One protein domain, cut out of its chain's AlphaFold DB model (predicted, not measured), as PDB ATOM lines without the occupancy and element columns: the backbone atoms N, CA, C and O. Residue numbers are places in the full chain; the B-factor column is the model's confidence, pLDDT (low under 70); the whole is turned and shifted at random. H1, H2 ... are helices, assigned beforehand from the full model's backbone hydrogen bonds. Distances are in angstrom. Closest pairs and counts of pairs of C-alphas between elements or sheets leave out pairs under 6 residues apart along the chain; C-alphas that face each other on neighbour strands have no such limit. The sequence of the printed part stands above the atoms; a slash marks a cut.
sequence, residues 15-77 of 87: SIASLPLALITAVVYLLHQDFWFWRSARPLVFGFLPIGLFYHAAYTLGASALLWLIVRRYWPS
ATOM      1  N   SER A  15     171.407 112.655 132.954       55.97
ATOM      2  CA  SER A  15     170.676 111.866 133.954       55.97
ATOM      3  C   SER A  15     169.272 112.387 134.267       55.97
ATOM      4  O   SER A  15     168.490 111.659 134.853       55.97
ATOM      5  N   ILE A  16     168.918 113.619 133.891       56.25
ATOM      6  CA  ILE A  16     167.586 114.188 134.197       56.25
ATOM      7  C   ILE A  16     166.767 114.456 132.924       56.25
ATOM      8  O   ILE A  16     165.541 114.423 132.954       56.25
ATOM      9  N   ALA A  17     167.420 114.649 131.774       58.28
ATOM     10  CA  ALA A  17     166.767 115.075 130.538       58.28
ATOM     11  C   ALA A  17     166.627 113.943 129.507       58.28
ATOM     12  O   ALA A  17     167.005 114.100 128.344       58.28
ATOM     13  N   SER A  18     166.073 112.789 129.888       75.81
ATOM     14  CA  SER A  18     165.561 111.889 128.854       75.81
ATOM     15  C   SER A  18     164.312 112.532 128.248       75.81
ATOM     16  O   SER A  18     163.259 112.584 128.875       75.81
ATOM     17  N   LEU A  19     164.429 113.043 127.015       83.19
ATOM     18  CA  LEU A  19     163.310 113.587 126.229       83.19
ATOM     19  C   LEU A  19     162.004 112.773 126.350       83.19
ATOM     20  O   LEU A  19     160.963 113.390 126.574       83.19
ATOM     21  N   PRO A  20     162.011 111.424 126.275       86.62
ATOM     22  CA  PRO A  20     160.787 110.648 126.473       86.62
ATOM     23  C   PRO A  20     160.214 110.761 127.890       86.62
ATOM     24  O   PRO A  20     159.001 110.858 128.041       86.62
ATOM     25  N   LEU A  21     161.043 110.783 128.936       86.75
ATOM     26  CA  LEU A  21     160.563 110.938 130.310       86.75
ATOM     27  C   LEU A  21     160.010 112.339 130.560       86.75
ATOM     28  O   LEU A  21     158.989 112.481 131.231       86.75
ATOM     29  N   ALA A  22     160.658 113.359 129.998       87.50
ATOM     30  CA  ALA A  22     160.172 114.730 130.049       87.50
ATOM     31  C   ALA A  22     158.801 114.840 129.364       87.50
ATOM     32  O   ALA A  22     157.877 115.418 129.931       87.50
ATOM     33  N   LEU A  23     158.640 114.210 128.195       92.19
ATOM     34  CA  LEU A  23     157.365 114.160 127.482       92.19
ATOM     35  C   LEU A  23     156.284 113.426 128.287       92.19
ATOM     36  O   LEU A  23     155.187 113.950 128.445       92.19
ATOM     37  N   ILE A  24     156.591 112.247 128.837       90.88
ATOM     38  CA  ILE A  24     155.652 111.479 129.672       90.88
ATOM     39  C   ILE A  24     155.242 112.292 130.904       90.88
ATOM     40  O   ILE A  24     154.059 112.364 131.222       90.88
ATOM     41  N   THR A  25     156.194 112.951 131.564       89.69
ATOM     42  CA  THR A  25     155.920 113.824 132.713       89.69
ATOM     43  C   THR A  25     155.013 114.988 132.323       89.69
ATOM     44  O   THR A  25     154.050 115.266 133.030       89.69
ATOM     45  N   ALA A  26     155.260 115.635 131.180       92.56
ATOM     46  CA  ALA A  26     154.418 116.720 130.682       92.56
ATOM     47  C   ALA A  26     152.987 116.250 130.361       92.56
ATOM     48  O   ALA A  26     152.023 116.932 130.698       92.56
ATOM     49  N   VAL A  27     152.836 115.060 129.768       92.50
ATOM     50  CA  VAL A  27     151.524 114.443 129.516       92.50
ATOM     51  C   VAL A  27     150.804 114.153 130.830       92.50
ATOM     52  O   VAL A  27     149.647 114.531 130.986       92.50
ATOM     53  N   VAL A  28     151.484 113.536 131.800       91.19
ATOM     54  CA  VAL A  28     150.924 113.273 133.135       91.19
ATOM     55  C   VAL A  28     150.538 114.582 133.825       91.19
ATOM     56  O   VAL A  28     149.475 114.657 134.430       91.19
ATOM     57  N   TYR A  29     151.319 115.649 133.683       90.69
ATOM     58  CA  TYR A  29     150.975 116.961 134.231       90.69
ATOM     59  C   TYR A  29     149.719 117.569 133.586       90.69
ATOM     60  O   TYR A  29     148.868 118.132 134.275       90.69
ATOM     61  N   LEU A  30     149.563 117.420 132.268       91.25
ATOM     62  CA  LEU A  30     148.381 117.896 131.550       91.25
ATOM     63  C   LEU A  30     147.124 117.089 131.910       91.25
ATOM     64  O   LEU A  30     146.043 117.656 132.064       91.25
ATOM     65  N   LEU A  31     147.265 115.773 132.081       89.81
ATOM     66  CA  LEU A  31     146.191 114.915 132.582       89.81
ATOM     67  C   LEU A  31     145.844 115.228 134.044       89.81
ATOM     68  O   LEU A  31     144.723 114.984 134.461       89.81
ATOM     69  N   HIS A  32     146.757 115.811 134.825       87.75
ATOM     70  CA  HIS A  32     146.438 116.195 136.200       87.75
ATOM     71  C   HIS A  32     145.359 117.274 136.290       87.75
ATOM     72  O   HIS A  32     144.746 117.439 137.335       87.75
ATOM     73  N   GLN A  33     145.174 118.056 135.224       86.81
ATOM     74  CA  GLN A  33     144.277 119.197 135.271       86.81
ATOM     75  C   GLN A  33     142.831 118.743 135.491       86.81
ATOM     76  O   GLN A  33     142.306 117.901 134.757       86.81
ATOM     77  N   ASP A  34     142.160 119.396 136.436       75.62
ATOM     78  CA  ASP A  34     140.781 119.126 136.853       75.62
ATOM     79  C   ASP A  34     139.718 119.474 135.790       75.62
ATOM     80  O   ASP A  34     138.551 119.671 136.099       75.62
ATOM     81  N   PHE A  35     140.063 119.567 134.506       81.38
ATOM     82  CA  PHE A  35     139.114 119.962 133.461       81.38
ATOM     83  C   PHE A  35     138.338 118.787 132.855       81.38
ATOM     84  O   PHE A  35     137.241 118.989 132.333       81.38
ATOM     85  N   TRP A  36     138.864 117.563 132.927       73.19
ATOM     86  CA  TRP A  36     138.384 116.453 132.094       73.19
ATOM     87  C   TRP A  36     137.026 115.874 132.508       73.19
ATOM     88  O   TRP A  36     136.163 115.664 131.660       73.19
ATOM     89  N   PHE A  37     136.803 115.635 133.803       76.31
ATOM     90  CA  PHE A  37     135.584 114.970 134.297       76.31
ATOM     91  C   PHE A  37     134.875 115.741 135.416       76.31
ATOM     92  O   PHE A  37     133.976 115.211 136.066       76.31
ATOM     93  N   TRP A  38     135.234 117.010 135.621       71.25
ATOM     94  CA  TRP A  38     134.744 117.823 136.740       71.25
ATOM     95  C   TRP A  38     133.240 118.092 136.719       71.25
ATOM     96  O   TRP A  38     132.605 118.167 137.766       71.25
ATOM     97  N   ARG A  39     132.635 118.211 135.530       74.62
ATOM     98  CA  ARG A  39     131.189 118.473 135.397       74.62
ATOM     99  C   ARG A  39     130.345 117.207 135.246       74.62
ATOM    100  O   ARG A  39     129.120 117.291 135.252       74.62
ATOM    101  N   SER A  40     130.977 116.043 135.121       73.06
ATOM    102  CA  SER A  40     130.301 114.796 134.768       73.06
ATOM    103  C   SER A  40     130.308 113.834 135.950       73.06
ATOM    104  O   SER A  40     131.240 113.059 136.138       73.06
ATOM    105  N   ALA A  41     129.236 113.856 136.745       68.00
ATOM    106  CA  ALA A  41     129.018 112.879 137.820       68.00
ATOM    107  C   ALA A  41     128.553 111.502 137.297       68.00
ATOM    108  O   ALA A  41     128.573 110.512 138.026       68.00
ATOM    109  N   ARG A  42     128.119 111.438 136.032       73.94
ATOM    110  CA  ARG A  42     127.672 110.226 135.338       73.94
ATOM    111  C   ARG A  42     128.541 110.003 134.093       73.94
ATOM    112  O   ARG A  42     128.910 110.992 133.460       73.94
ATOM    113  N   PRO A  43     128.824 108.748 133.706       80.38
ATOM    114  CA  PRO A  43     128.348 107.496 134.305       80.38
ATOM    115  C   PRO A  43     129.028 107.149 135.641       80.38
ATOM    116  O   PRO A  43     130.119 107.625 135.943       80.38
ATOM    117  N   LEU A  44     128.357 106.320 136.446       81.69
ATOM    118  CA  LEU A  44     128.928 105.742 137.663       81.69
ATOM    119  C   LEU A  44     129.716 104.484 137.284       81.69
ATOM    120  O   LEU A  44     129.156 103.536 136.735       81.69
ATOM    121  N   VAL A  45     131.007 104.461 137.590       83.19
ATOM    122  CA  VAL A  45     131.854 103.272 137.480       83.19
ATOM    123  C   VAL A  45     131.484 102.316 138.620       83.19
ATOM    124  O   VAL A  45     131.244 102.747 139.749       83.19
ATOM    125  N   PHE A  46     131.366 101.018 138.325       84.44
ATOM    126  CA  PHE A  46     130.937  99.981 139.282       84.44
ATOM    127  C   PHE A  46     129.574 100.230 139.966       84.44
ATOM    128  O   PHE A  46     129.263  99.599 140.970       84.44
ATOM    129  N   GLY A  47     128.747 101.141 139.439       84.00
ATOM    130  CA  GLY A  47     127.414 101.445 139.972       84.00
ATOM    131  C   GLY A  47     127.367 102.432 141.146       84.00
ATOM    132  O   GLY A  47     126.271 102.828 141.528       84.00
ATOM    133  N   PHE A  48     128.507 102.882 141.685       83.81
ATOM    134  CA  PHE A  48     128.539 103.833 142.814       83.81
ATOM    135  C   PHE A  48     129.634 104.905 142.727       83.81
ATOM    136  O   PHE A  48     129.538 105.925 143.407       83.81
ATOM    137  N   LEU A  49     130.672 104.707 141.910       86.06
ATOM    138  CA  LEU A  49     131.834 105.590 141.876       86.06
ATOM    139  C   LEU A  49     131.690 106.627 140.750       86.06
ATOM    140  O   LEU A  49     131.611 106.234 139.586       86.06
ATOM    141  N   PRO A  50     131.687 107.942 141.026       86.94
ATOM    142  CA  PRO A  50     131.675 108.950 139.969       86.94
ATOM    143  C   PRO A  50     132.884 108.794 139.041       86.94
ATOM    144  O   PRO A  50     134.007 108.597 139.512       86.94
ATOM    145  N   ILE A  51     132.679 108.930 137.728       86.56
ATOM    146  CA  ILE A  51     133.757 108.807 136.733       86.56
ATOM    147  C   ILE A  51     134.923 109.765 137.003       86.56
ATOM    148  O   ILE A  51     136.079 109.377 136.847       86.56
ATOM    149  N   GLY A  52     134.640 110.976 137.496       87.12
ATOM    150  CA  GLY A  52     135.679 111.920 137.902       87.12
ATOM    151  C   GLY A  52     136.559 111.395 139.037       87.12
ATOM    152  O   GLY A  52     137.774 111.554 138.987       87.12
ATOM    153  N   LEU A  53     135.984 110.702 140.024       86.62
ATOM    154  CA  LEU A  53     136.754 110.124 141.128       86.62
ATOM    155  C   LEU A  53     137.554 108.896 140.674       86.62
ATOM    156  O   LEU A  53     138.718 108.748 141.040       86.62
ATOM    157  N   PHE A  54     136.961 108.048 139.831       89.62
ATOM    158  CA  PHE A  54     137.673 106.921 139.227       89.62
ATOM    159  C   PHE A  54     138.881 107.384 138.405       89.62
ATOM    160  O   PHE A  54     139.964 106.816 138.523       89.62
ATOM    161  N   TYR A  55     138.710 108.448 137.617       88.94
ATOM    162  CA  TYR A  55     139.788 109.070 136.856       88.94
ATOM    163  C   TYR A  55     140.952 109.497 137.757       88.94
ATOM    164  O   TYR A  55     142.094 109.139 137.483       88.94
ATOM    165  N   HIS A  56     140.667 110.180 138.869       89.06
ATOM    166  CA  HIS A  56     141.691 110.584 139.837       89.06
ATOM    167  C   HIS A  56     142.388 109.391 140.499       89.06
ATOM    168  O   HIS A  56     143.608 109.396 140.671       89.06
ATOM    169  N   ALA A  57     141.642 108.337 140.836       91.44
ATOM    170  CA  ALA A  57     142.220 107.112 141.380       91.44
ATOM    171  C   ALA A  57     143.169 106.438 140.371       91.44
ATOM    172  O   ALA A  57     144.300 106.095 140.704       91.44
ATOM    173  N   ALA A  58     142.757 106.310 139.108       92.12
ATOM    174  CA  ALA A  58     143.618 105.770 138.058       92.12
ATOM    175  C   ALA A  58     144.845 106.664 137.802       92.12
ATOM    176  O   ALA A  58     145.964 106.168 137.656       92.12
ATOM    177  N   TYR A  59     144.649 107.984 137.799       92.81
ATOM    178  CA  TYR A  59     145.711 108.967 137.622       92.81
ATOM    179  C   TYR A  59     146.777 108.863 138.721       92.81
ATOM    180  O   TYR A  59     147.967 108.787 138.421       92.81
ATOM    181  N   THR A  60     146.366 108.813 139.991       93.81
ATOM    182  CA  THR A  60     147.291 108.712 141.136       93.81
ATOM    183  C   THR A  60     148.113 107.423 141.106       93.81
ATOM    184  O   THR A  60     149.318 107.461 141.370       93.81
ATOM    185  N   LEU A  61     147.513 106.298 140.705       95.88
ATOM    186  CA  LEU A  61     148.242 105.045 140.467       95.88
ATOM    187  C   LEU A  61     149.280 105.192 139.344       95.88
ATOM    188  O   LEU A  61     150.433 104.791 139.518       95.88
ATOM    189  N   GLY A  62     148.903 105.809 138.220       95.06
ATOM    190  CA  GLY A  62     149.819 106.076 137.108       95.06
ATOM    191  C   GLY A  62     150.986 106.989 137.501       95.06
ATOM    192  O   GLY A  62     152.141 106.680 137.204       95.06
ATOM    193  N   ALA A  63     150.707 108.073 138.228       94.56
ATOM    194  CA  ALA A  63     151.720 109.000 138.727       94.56
ATOM    195  C   ALA A  63     152.682 108.325 139.719       94.56
ATOM    196  O   ALA A  63     153.895 108.517 139.634       94.56
ATOM    197  N   SER A  64     152.164 107.471 140.607       95.38
ATOM    198  CA  SER A  64     152.985 106.695 141.546       95.38
ATOM    199  C   SER A  64     153.926 105.735 140.816       95.38
ATOM    200  O   SER A  64     155.110 105.654 141.141       95.38
ATOM    201  N   ALA A  65     153.430 105.042 139.785       95.19
ATOM    202  CA  ALA A  65     154.240 104.151 138.957       95.19
ATOM    203  C   ALA A  65     155.318 104.911 138.165       95.19
ATOM    204  O   ALA A  65     156.457 104.445 138.069       95.19
ATOM    205  N   LEU A  66     154.984 106.093 137.632       91.56
ATOM    206  CA  LEU A  66     155.946 106.968 136.966       91.56
ATOM    207  C   LEU A  66     157.051 107.405 137.934       91.56
ATOM    208  O   LEU A  66     158.229 107.268 137.611       91.56
ATOM    209  N   LEU A  67     156.690 107.874 139.130       91.00
ATOM    210  CA  LEU A  67     157.662 108.287 140.140       91.00
ATOM    211  C   LEU A  67     158.556 107.117 140.566       91.00
ATOM    212  O   LEU A  67     159.775 107.267 140.626       91.00
ATOM    213  N   TRP A  68     157.975 105.935 140.789       92.50
ATOM    214  CA  TRP A  68     158.732 104.719 141.081       92.50
ATOM    215  C   TRP A  68     159.749 104.397 139.980       92.50
ATOM    216  O   TRP A  68     160.908 104.102 140.277       92.50
ATOM    217  N   LEU A  69     159.352 104.497 138.707       90.00
ATOM    218  CA  LEU A  69     160.250 104.279 137.573       90.00
ATOM    219  C   LEU A  69     161.383 105.314 137.541       90.00
ATOM    220  O   LEU A  69     162.531 104.938 137.300       90.00
ATOM    221  N   ILE A  70     161.073 106.588 137.794       88.00
ATOM    222  CA  ILE A  70     162.059 107.675 137.833       88.00
ATOM    223  C   ILE A  70     163.087 107.414 138.927       88.00
ATOM    224  O   ILE A  70     164.280 107.371 138.638       88.00
ATOM    225  N   VAL A  71     162.632 107.182 140.159       88.44
ATOM    226  CA  VAL A  71     163.510 106.908 141.300       88.44
ATOM    227  C   VAL A  71     164.359 105.676 141.009       88.44
ATOM    228  O   VAL A  71     165.580 105.735 141.064       88.44
ATOM    229  N   ARG A  72     163.757 104.569 140.571       85.75
ATOM    230  CA  ARG A  72     164.504 103.337 140.292       85.75
ATOM    231  C   ARG A  72     165.577 103.493 139.208       85.75
ATOM    232  O   ARG A  72     166.556 102.752 139.221       85.75
ATOM    233  N   ARG A  73     165.378 104.380 138.229       82.38
ATOM    234  CA  ARG A  73     166.290 104.543 137.082       82.38
ATOM    235  C   ARG A  73     167.320 105.647 137.268       82.38
ATOM    236  O   ARG A  73     168.425 105.506 136.755       82.38
ATOM    237  N   TYR A  74     166.947 106.726 137.941       81.94
ATOM    238  CA  TYR A  74     167.727 107.959 137.986       81.94
ATOM    239  C   TYR A  74     168.177 108.340 139.393       81.94
ATOM    240  O   TYR A  74     168.943 109.293 139.521       81.94
ATOM    241  N   TRP A  75     167.750 107.617 140.438       81.06
ATOM    242  CA  TRP A  75     168.253 107.868 141.783       81.06
ATOM    243  C   TRP A  75     169.765 107.601 141.840       81.06
ATOM    244  O   TRP A  75     170.206 106.484 141.542       81.06
ATOM    245  N   PRO A  76     170.579 108.611 142.184       73.75
ATOM    246  CA  PRO A  76     172.021 108.464 142.208       73.75
ATOM    247  C   PRO A  76     172.466 107.634 143.415       73.75
ATOM    248  O   PRO A  76     172.371 108.079 144.554       73.75
ATOM    249  N   SER A  77     173.048 106.462 143.162       69.56
ATOM    250  CA  SER A  77     173.590 105.571 144.201       69.56
ATOM    251  C   SER A  77     174.812 106.129 144.941       69.56
ATOM    252  O   SER A  77     175.209 105.593 145.969       69.56
TER     253      SER A  77
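This is residues 15 to 77 of the 87 residues of an uncharacterized protein of Acidobacteria bacterium (UniProt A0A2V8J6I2). Starting from Ser 15, you meet a long, thin rod: the shorter helix H1 runs side by side with the longer H2, opposite ways, with a gap between them, and a long loop, residues 32 to 50, turns the backbone at one end. The printed part has 63 residues, two named helices, H1 then H2, and no named strand; its class is all helix. It is loose, with a radius of gyration of the C-alphas of 15.0 A, and spans 46 by 19 by 12 A.

Look at H1, residues 19 to 31, and H2, residues 51 to 74: they are close but not clearly touching, their closest C-alphas, Val 28 and Ala 63, 7.1 A apart. They stand at a shallow tilt of 22 degrees, opposite ways. In both, every O i to N i+4 pair is within hydrogen-bond range. In the link, residues 44 to 45 pair antiparallel with residues 49 to 50.

Find C-alpha 19 at (163.310, 113.587, 126.229); from there H1 runs 18.3 A to C-alpha 31. H2 runs 34.0 A from C-alpha 51 to C-alpha 74 at (167.727, 107.959, 137.986).

The C-alphas farthest apart, Arg 42 and Ser 77, lie 47.0 A apart. The printed part has no cut, and the link from H1 to H2 is long. Confidence is under 70 at residues 15 to 17, 41 and 77.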